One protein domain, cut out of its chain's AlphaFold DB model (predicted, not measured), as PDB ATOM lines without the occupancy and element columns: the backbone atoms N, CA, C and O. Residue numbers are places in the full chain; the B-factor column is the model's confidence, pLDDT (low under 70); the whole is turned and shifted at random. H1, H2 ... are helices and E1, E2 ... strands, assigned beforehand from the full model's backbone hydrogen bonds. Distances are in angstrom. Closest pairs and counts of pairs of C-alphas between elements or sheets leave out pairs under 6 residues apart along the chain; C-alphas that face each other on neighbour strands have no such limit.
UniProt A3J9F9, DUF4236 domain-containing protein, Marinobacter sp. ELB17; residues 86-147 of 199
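AT A GLANCE: This is residues 86 to 147 of the 199 residues of the protein "DUF4236 domain-containing protein" of Marinobacter sp. ELB17 (UniProt A3J9F9). A small two-stranded hairpin, E1 and E2, sits in the angle of an L made by two helices, with residues 111 to 118 of H1 near E2 and residues 126 to 133 of the much longer H2 near E1. The helices meet near their ends in a corner, and residues 134 to 147 of H2 stick out from the small body as a long arm. The printed part has 62 residues, with the named elements in the order E1, E2, H1, H2; the sheet, E1 - E2, is antiparallel and the class is mostly helix. The whole is loose, with a radius of gyration of the C-alphas of 13.7 A and spans of 43 by 21 by 19 A, and the arm makes the length.

HOW THE PARTS SIT: E1, residues 90 to 93, and E2, residues 100 to 103, form an antiparallel hairpin at 154 degrees between their directions. N 92 and O 101 are 2.9 A apart and N 101 and O 92 are 2.8 A apart, both within hydrogen-bond range. H1, residues 111 to 121, comes closest to E2 at the C-alphas of Leu 115 and Ile 102, 6.3 A apart. E1 and H1 are apart. H2, residues 123 to 147, comes closest to E1 at the C-alphas of Thr 129 and Ile 91, 7.7 A apart. E2 and H2 are apart. H1 and H2 are close but not clearly touching, about perpendicular at 78 degrees, with their closest C-alphas, Lys 119 and Leu 126, 7.4 A apart. Every O i to N i+4 pair is within hydrogen-bond range in H1, and 20 of 21 are in H2.

IN THESE COORDINATES: E1 begins at C-alpha 90 (98.903, 128.096, 99.469) and is 10.0 A long; E2 is 9.8 A long. H1 is 15.9 A long. H2 is 36.8 A long and ends at C-alpha 147 (110.057, 97.657, 105.028).

THE WHOLE: The two farthest C-alphas, Glu 113 and Ile 147, are 44.0 A apart. Residues 94 to 99 also stand free. The printed part has no cut, and no link is long. Mean pLDDT of the printed part is 75.5, and 22 residues are under 70, among them residues 86 to 98.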
ATOM      1  N   GLU A  86     100.885 137.794  94.506       48.03
ATOM      2  CA  GLU A  86     101.620 137.482  95.742       48.03
ATOM      3  C   GLU A  86     100.716 136.856  96.818       48.03
ATOM      4  O   GLU A  86     101.206 136.235  97.755       48.03
ATOM      5  N   GLU A  87      99.395 136.954  96.655       49.78
ATOM      6  CA  GLU A  87      98.382 136.493  97.617       49.78
ATOM      7  C   GLU A  87      97.920 135.040  97.367       49.78
ATOM      8  O   GLU A  87      97.089 134.486  98.083       49.78
ATOM      9  N   VAL A  88      98.508 134.358  96.377       52.44
ATOM     10  CA  VAL A  88      98.374 132.901  96.215       52.44
ATOM     11  C   VAL A  88      99.327 132.219  97.200       52.44
ATOM     12  O   VAL A  88     100.370 131.684  96.830       52.44
ATOM     13  N   ALA A  89      98.989 132.288  98.487       55.84
ATOM     14  CA  ALA A  89      99.864 131.835  99.560       55.84
ATOM     15  C   ALA A  89      99.986 130.303  99.614       55.84
ATOM     16  O   ALA A  89     101.040 129.789  99.996       55.84
ATOM     17  N   GLN A  90      98.922 129.553  99.281       62.72
ATOM     18  CA  GLN A  90      98.903 128.096  99.469       62.72
ATOM     19  C   GLN A  90      98.046 127.367  98.421       62.72
ATOM     20  O   GLN A  90      96.849 127.608  98.267       62.72
ATOM     21  N   ILE A  91      98.655 126.402  97.729       68.56
ATOM     22  CA  ILE A  91      97.964 125.480  96.817       68.56
ATOM     23  C   ILE A  91      97.648 124.197  97.589       68.56
ATOM     24  O   ILE A  91      98.558 123.512  98.059       68.56
ATOM     25  N   GLN A  92      96.368 123.843  97.706       69.19
ATOM     26  CA  GLN A  92      95.941 122.577  98.302       69.19
ATOM     27  C   GLN A  92      95.388 121.636  97.231       69.19
ATOM     28  O   GLN A  92      94.500 121.992  96.460       69.19
ATOM     29  N   LEU A  93      95.894 120.400  97.202       67.06
ATOM     30  CA  LEU A  93      95.346 119.334  96.363       67.06
ATOM     31  C   LEU A  93      94.475 118.397  97.184       67.06
ATOM     32  O   LEU A  93      94.909 117.836  98.194       67.06
ATOM     33  N   ASN A  94      93.263 118.154  96.695       66.62
ATOM     34  CA  ASN A  94      92.434 117.083  97.209       66.62
ATOM     35  C   ASN A  94      92.980 115.740  96.709       66.62
ATOM     36  O   ASN A  94      92.826 115.374  95.547       66.62
ATOM     37  N   THR A  95      93.583 114.968  97.605       61.19
ATOM     38  CA  THR A  95      94.195 113.670  97.287       61.19
ATOM     39  C   THR A  95      93.189 112.567  96.937       61.19
ATOM     40  O   THR A  95      93.595 111.531  96.417       61.19
ATOM     41  N   LYS A  96      91.883 112.759  97.188       63.44
ATOM     42  CA  LYS A  96      90.826 111.784  96.853       63.44
ATOM     43  C   LYS A  96      90.156 112.061  95.510       63.44
ATOM     44  O   LYS A  96      89.759 111.115  94.836       63.44
ATOM     45  N   THR A  97      89.987 113.330  95.146       65.44
ATOM     46  CA  THR A  97      89.300 113.728  93.904       65.44
ATOM     47  C   THR A  97      90.251 114.233  92.822       65.44
ATOM     48  O   THR A  97      89.896 114.185  91.648       65.44
ATOM     49  N   GLY A  98      91.463 114.653  93.192       65.94
ATOM     50  CA  GLY A  98      92.435 115.269  92.286       65.94
ATOM     51  C   GLY A  98      92.170 116.752  92.014       65.94
ATOM     52  O   GLY A  98      92.834 117.335  91.161       65.94
ATOM     53  N   ASP A  99      91.212 117.365  92.713       71.38
ATOM     54  CA  ASP A  99      90.885 118.776  92.521       71.38
ATOM     55  C   ASP A  99      91.965 119.673  93.143       71.38
ATOM     56  O   ASP A  99      92.427 119.429  94.262       71.38
ATOM     57  N   ILE A 100      92.353 120.718  92.412       75.75
ATOM     58  CA  ILE A 100      93.346 121.708  92.840       75.75
ATOM     59  C   ILE A 100      92.597 122.947  93.323       75.75
ATOM     60  O   ILE A 100      91.883 123.581  92.549       75.75
ATOM     61  N   ALA A 101      92.775 123.284  94.596       76.56
ATOM     62  CA  ALA A 101      92.227 124.468  95.231       76.56
ATOM     63  C   ALA A 101      93.346 125.482  95.484       76.56
ATOM     64  O   ALA A 101      94.387 125.142  96.051       76.56
ATOM     65  N   ILE A 102      93.119 126.732  95.085       74.56
ATOM     66  CA  ILE A 102      93.986 127.847  95.470       74.56
ATOM     67  C   ILE A 102      93.354 128.551  96.661       74.56
ATOM     68  O   ILE A 102      92.194 128.973  96.594       74.56
ATOM     69  N   LEU A 103      94.121 128.647  97.741       75.81
ATOM     70  CA  LEU A 103      93.710 129.294  98.971       75.81
ATOM     71  C   LEU A 103      94.538 130.555  99.211       75.81
ATOM     72  O   LEU A 103      95.732 130.604  98.906       75.81
ATOM     73  N   ASP A 104      93.869 131.546  99.777       70.62
ATOM     74  CA  ASP A 104      94.484 132.744 100.340       70.62
ATOM     75  C   ASP A 104      95.226 132.412 101.656       70.62
ATOM     76  O   ASP A 104      95.067 131.318 102.212       70.62
ATOM     77  N   ALA A 105      96.001 133.356 102.192       69.25
ATOM     78  CA  ALA A 105      96.647 133.292 103.502       69.25
ATOM     79  C   ALA A 105      95.659 132.973 104.642       69.25
ATOM     80  O   ALA A 105      96.009 132.243 105.571       69.25
ATOM     81  N   ASP A 106      94.411 133.430 104.522       67.94
ATOM     82  CA  ASP A 106      93.323 133.159 105.472       67.94
ATOM     83  C   ASP A 106      92.603 131.814 105.223       67.94
ATOM     84  O   ASP A 106      91.629 131.469 105.896       67.94
ATOM     85  N   GLY A 107      93.062 131.021 104.247       64.94
ATOM     86  CA  GLY A 107      92.491 129.713 103.915       64.94
ATOM     87  C   GLY A 107      91.187 129.779 103.113       64.94
ATOM     88  O   GLY A 107      90.511 128.760 102.935       64.94
ATOM     89  N   HIS A 108      90.811 130.958 102.616       71.31
ATOM     90  CA  HIS A 108      89.634 131.138 101.771       71.31
ATOM     91  C   HIS A 108      89.908 130.708 100.329       71.31
ATOM     92  O   HIS A 108      90.945 131.020  99.751       71.31
ATOM     93  N   HIS A 109      88.959 129.984  99.732       73.50
ATOM     94  CA  HIS A 109      89.080 129.508  98.360       73.50
ATOM     95  C   HIS A 109      88.935 130.669  97.374       73.50
ATOM     96  O   HIS A 109      87.845 131.222  97.226       73.50
ATOM     97  N   LEU A 110      90.014 130.988  96.661       69.38
ATOM     98  CA  LEU A 110      90.074 132.112  95.718       69.38
ATOM     99  C   LEU A 110      89.315 131.837  94.400       69.38
ATOM    100  O   LEU A 110      89.133 132.724  93.570       69.38
ATOM    101  N   GLY A 111      88.805 130.613  94.224       71.81
ATOM    102  CA  GLY A 111      87.946 130.239  93.101       71.81
ATOM    103  C   GLY A 111      88.705 129.976  91.799       71.81
ATOM    104  O   GLY A 111      89.925 130.100  91.716       71.81
ATOM    105  N   ASP A 112      87.956 129.595  90.762       70.62
ATOM    106  CA  ASP A 112      88.522 129.202  89.463       70.62
ATOM    107  C   ASP A 112      89.207 130.375  88.735       70.62
ATOM    108  O   ASP A 112      90.111 130.165  87.932       70.62
ATOM    109  N   GLU A 113      88.811 131.620  89.017       67.50
ATOM    110  CA  GLU A 113      89.388 132.817  88.389       67.50
ATOM    111  C   GLU A 113      90.831 133.061  88.852       67.50
ATOM    112  O   GLU A 113      91.712 133.321  88.031       67.50
ATOM    113  N   ALA A 114      91.105 132.876  90.145       65.75
ATOM    114  CA  ALA A 114      92.458 132.944  90.683       65.75
ATOM    115  C   ALA A 114      93.334 131.781  90.197       65.75
ATOM    116  O   ALA A 114      94.524 131.968  89.950       65.75
ATOM    117  N   LEU A 115      92.745 130.599  89.978       72.56
ATOM    118  CA  LEU A 115      93.438 129.463  89.369       72.56
ATOM    119  C   LEU A 115      93.907 129.767  87.943       72.56
ATOM    120  O   LEU A 115      95.031 129.419  87.584       72.56
ATOM    121  N   GLU A 116      93.091 130.433  87.130       69.56
ATOM    122  CA  GLU A 116      93.488 130.819  85.772       69.56
ATOM    123  C   GLU A 116      94.570 131.913  85.765       69.56
ATOM    124  O   GLU A 116      95.518 131.842  84.974       69.56
ATOM    125  N   ILE A 117      94.497 132.878  86.686       69.12
ATOM    126  CA  ILE A 117      95.543 133.901  86.860       69.12
ATOM    127  C   ILE A 117      96.857 133.246  87.305       69.12
ATOM    128  O   ILE A 117      97.906 133.513  86.713       69.12
ATOM    129  N   ALA A 118      96.806 132.329  88.273       68.88
ATOM    130  CA  ALA A 118      97.972 131.591  88.747       68.88
ATOM    131  C   ALA A 118      98.586 130.717  87.641       68.88
ATOM    132  O   ALA A 118      99.802 130.716  87.469       68.88
ATOM    133  N   LYS A 119      97.777 130.034  86.821       75.19
ATOM    134  CA  LYS A 119      98.281 129.288  85.649       75.19
ATOM    135  C   LYS A 119      98.984 130.190  84.636       75.19
ATOM    136  O   LYS A 119      99.945 129.760  84.005       75.19
ATOM    137  N   THR A 120      98.496 131.417  84.470       74.06
ATOM    138  CA  THR A 120      99.023 132.365  83.480       74.06
ATOM    139  C   THR A 120     100.316 133.025  83.958       74.06
ATOM    140  O   THR A 120     101.260 133.153  83.182       74.06
ATOM    141  N   HIS A 121     100.383 133.417  85.232       72.25
ATOM    142  CA  HIS A 121     101.476 134.235  85.768       72.25
ATOM    143  C   HIS A 121     102.450 133.477  86.680       72.25
ATOM    144  O   HIS A 121     103.609 133.864  86.777       72.25
ATOM    145  N   ALA A 122     102.018 132.378  87.299       72.31
ATOM    146  CA  ALA A 122     102.770 131.617  88.300       72.31
ATOM    147  C   ALA A 122     102.916 130.126  87.926       72.31
ATOM    148  O   ALA A 122     102.984 129.256  88.794       72.31
ATOM    149  N   ARG A 123     102.984 129.813  86.622       78.88
ATOM    150  CA  ARG A 123     103.086 128.431  86.112       78.88
ATOM    151  C   ARG A 123     104.256 127.652  86.716       78.88
ATOM    152  O   ARG A 123     104.064 126.522  87.139       78.88
ATOM    153  N   GLN A 124     105.448 128.249  86.746       78.25
ATOM    154  CA  GLN A 124     106.651 127.585  87.265       78.25
ATOM    155  C   GLN A 124     106.484 127.223  88.743       78.25
ATOM    156  O   GLN A 124     106.667 126.076  89.118       78.25
ATOM    157  N   HIS A 125     106.005 128.168  89.553       78.12
ATOM    158  CA  HIS A 125     105.743 127.933  90.971       78.12
ATOM    159  C   HIS A 125     104.688 126.834  91.206       78.12
ATOM    160  O   HIS A 125     104.826 126.011  92.114       78.12
ATOM    161  N   LEU A 126     103.641 126.787  90.372       78.94
ATOM    162  CA  LEU A 126     102.634 125.721  90.400       78.94
ATOM    163  C   LEU A 126     103.247 124.353  90.075       78.94
ATOM    164  O   LEU A 126     102.974 123.385  90.781       78.94
ATOM    165  N   GLU A 127     104.065 124.272  89.024       84.56
ATOM    166  CA  GLU A 127     104.765 123.045  88.624       84.56
ATOM    167  C   GLU A 127     105.700 122.553  89.730       84.56
ATOM    168  O   GLU A 127     105.629 121.382  90.101       84.56
ATOM    169  N   ASP A 128     106.489 123.450  90.319       86.38
ATOM    170  CA  ASP A 128     107.408 123.124  91.410       86.38
ATOM    171  C   ASP A 128     106.658 122.606  92.642       86.38
ATOM    172  O   ASP A 128     107.016 121.571  93.206       86.38
ATOM    173  N   THR A 129     105.569 123.275  93.035       84.44
ATOM    174  CA  THR A 129     104.742 122.857  94.180       84.44
ATOM    175  C   THR A 129     104.108 121.484  93.937       84.44
ATOM    176  O   THR A 129     104.105 120.619  94.819       84.44
ATOM    177  N   LEU A 130     103.585 121.247  92.728       84.69
ATOM    178  CA  LEU A 130     103.011 119.955  92.348       84.69
ATOM    179  C   LEU A 130     104.071 118.850  92.350       84.69
ATOM    180  O   LEU A 130     103.823 117.766  92.884       84.69
ATOM    181  N   GLN A 131     105.255 119.131  91.806       89.94
ATOM    182  CA  GLN A 131     106.362 118.184  91.771       89.94
ATOM    183  C   GLN A 131     106.837 117.835  93.185       89.94
ATOM    184  O   GLN A 131     106.970 116.656  93.511       89.94
ATOM    185  N   GLN A 132     106.990 118.829  94.065       87.75
ATOM    186  CA  GLN A 132     107.323 118.609  95.475       87.75
ATOM    187  C   GLN A 132     106.314 117.687  96.172       87.75
ATOM    188  O   GLN A 132     106.707 116.831  96.973       87.75
ATOM    189  N   GLN A 133     105.025 117.828  95.853       86.75
ATOM    190  CA  GLN A 133     103.974 116.993  96.427       86.75
ATOM    191  C   GLN A 133     104.034 115.550  95.910       86.75
ATOM    192  O   GLN A 133     103.917 114.605  96.699       86.75
ATOM    193  N   VAL A 134     104.273 115.370  94.608       89.25
ATOM    194  CA  VAL A 134     104.508 114.052  93.997       89.25
ATOM    195  C   VAL A 134     105.721 113.378  94.636       89.25
ATOM    196  O   VAL A 134     105.631 112.231  95.076       89.25
ATOM    197  N   ASP A 135     106.831 114.099  94.769       93.56
ATOM    198  CA  ASP A 135     108.057 113.576  95.369       93.56
ATOM    199  C   ASP A 135     107.844 113.200  96.839       93.56
ATOM    200  O   ASP A 135     108.326 112.163  97.297       93.56
ATOM    201  N   SER A 136     107.085 114.005  97.585       89.31
ATOM    202  CA  SER A 136     106.704 113.702  98.967       89.31
ATOM    203  C   SER A 136     105.930 112.388  99.074       89.31
ATOM    204  O   SER A 136     106.270 111.529  99.897       89.31
ATOM    205  N   HIS A 137     104.946 112.184  98.196       86.19
ATOM    206  CA  HIS A 137     104.175 110.946  98.150       86.19
ATOM    207  C   HIS A 137     105.048 109.746  97.761       86.19
ATOM    208  O   HIS A 137     105.016 108.709  98.426       86.19
ATOM    209  N   ASN A 138     105.892 109.902  96.742       91.81
ATOM    210  CA  ASN A 138     106.800 108.850  96.288       91.81
ATOM    211  C   ASN A 138     107.810 108.457  97.373       91.81
ATOM    212  O   ASN A 138     108.072 107.269  97.559       91.81
ATOM    213  N   ARG A 139     108.322 109.419  98.157       91.31
ATOM    214  CA  ARG A 139     109.175 109.135  99.325       91.31
ATOM    215  C   ARG A 139     108.447 108.300 100.373       91.31
ATOM    216  O   ARG A 139     109.031 107.360 100.912       91.31
ATOM    217  N   MET A 140     107.188 108.629 100.672       89.12
ATOM    218  CA  MET A 140     106.375 107.845 101.606       89.12
ATOM    219  C   MET A 140     106.168 106.418 101.088       89.12
ATOM    220  O   MET A 140     106.378 105.465 101.835       89.12
ATOM    221  N   MET A 141     105.814 106.265  99.811       89.88
ATOM    222  CA  MET A 141     105.614 104.951  99.195       89.88
ATOM    223  C   MET A 141     106.894 104.115  99.185       89.88
ATOM    224  O   MET A 141     106.855 102.944  99.554       89.88
ATOM    225  N   ALA A 142     108.039 104.715  98.847       90.81
ATOM    226  CA  ALA A 142     109.329 104.030  98.852       90.81
ATOM    227  C   ALA A 142     109.654 103.429 100.228       90.81
ATOM    228  O   ALA A 142     110.082 102.280 100.299       90.81
ATOM    229  N   ARG A 143     109.365 104.161 101.316       87.75
ATOM    230  CA  ARG A 143     109.556 103.660 102.688       87.75
ATOM    231  C   ARG A 143     108.696 102.443 102.998       87.75
ATOM    232  O   ARG A 143     109.164 101.564 103.706       87.75
ATOM    233  N   ILE A 144     107.458 102.401 102.503       89.38
ATOM    234  CA  ILE A 144     106.545 101.269 102.725       89.38
ATOM    235  C   ILE A 144     107.028 100.041 101.951       89.38
ATOM    236  O   ILE A 144     107.038  98.937 102.486       89.38
ATOM    237  N   ILE A 145     107.465 100.237 100.707       91.56
ATOM    238  CA  ILE A 145     107.944  99.151  99.844       91.56
ATOM    239  C   ILE A 145     109.226  98.520 100.410       91.56
ATOM    240  O   ILE A 145     109.405  97.307 100.315       91.56
ATOM    241  N   SER A 146     110.096  99.316 101.035       89.62
ATOM    242  CA  SER A 146     111.381  98.846 101.561       89.62
ATOM    243  C   SER A 146     111.328  98.246 102.970       89.62
ATOM    244  O   SER A 146     112.369  97.814 103.453       89.62
ATOM    245  N   ILE A 147     110.168  98.194 103.647       88.81
ATOM    246  CA  ILE A 147     110.057  97.657 105.028       88.81
ATOM    247  C   ILE A 147     110.635  96.238 105.130       88.81
ATOM    248  O   ILE A 147     111.205  95.858 106.148       88.81
TER     249      ILE A 147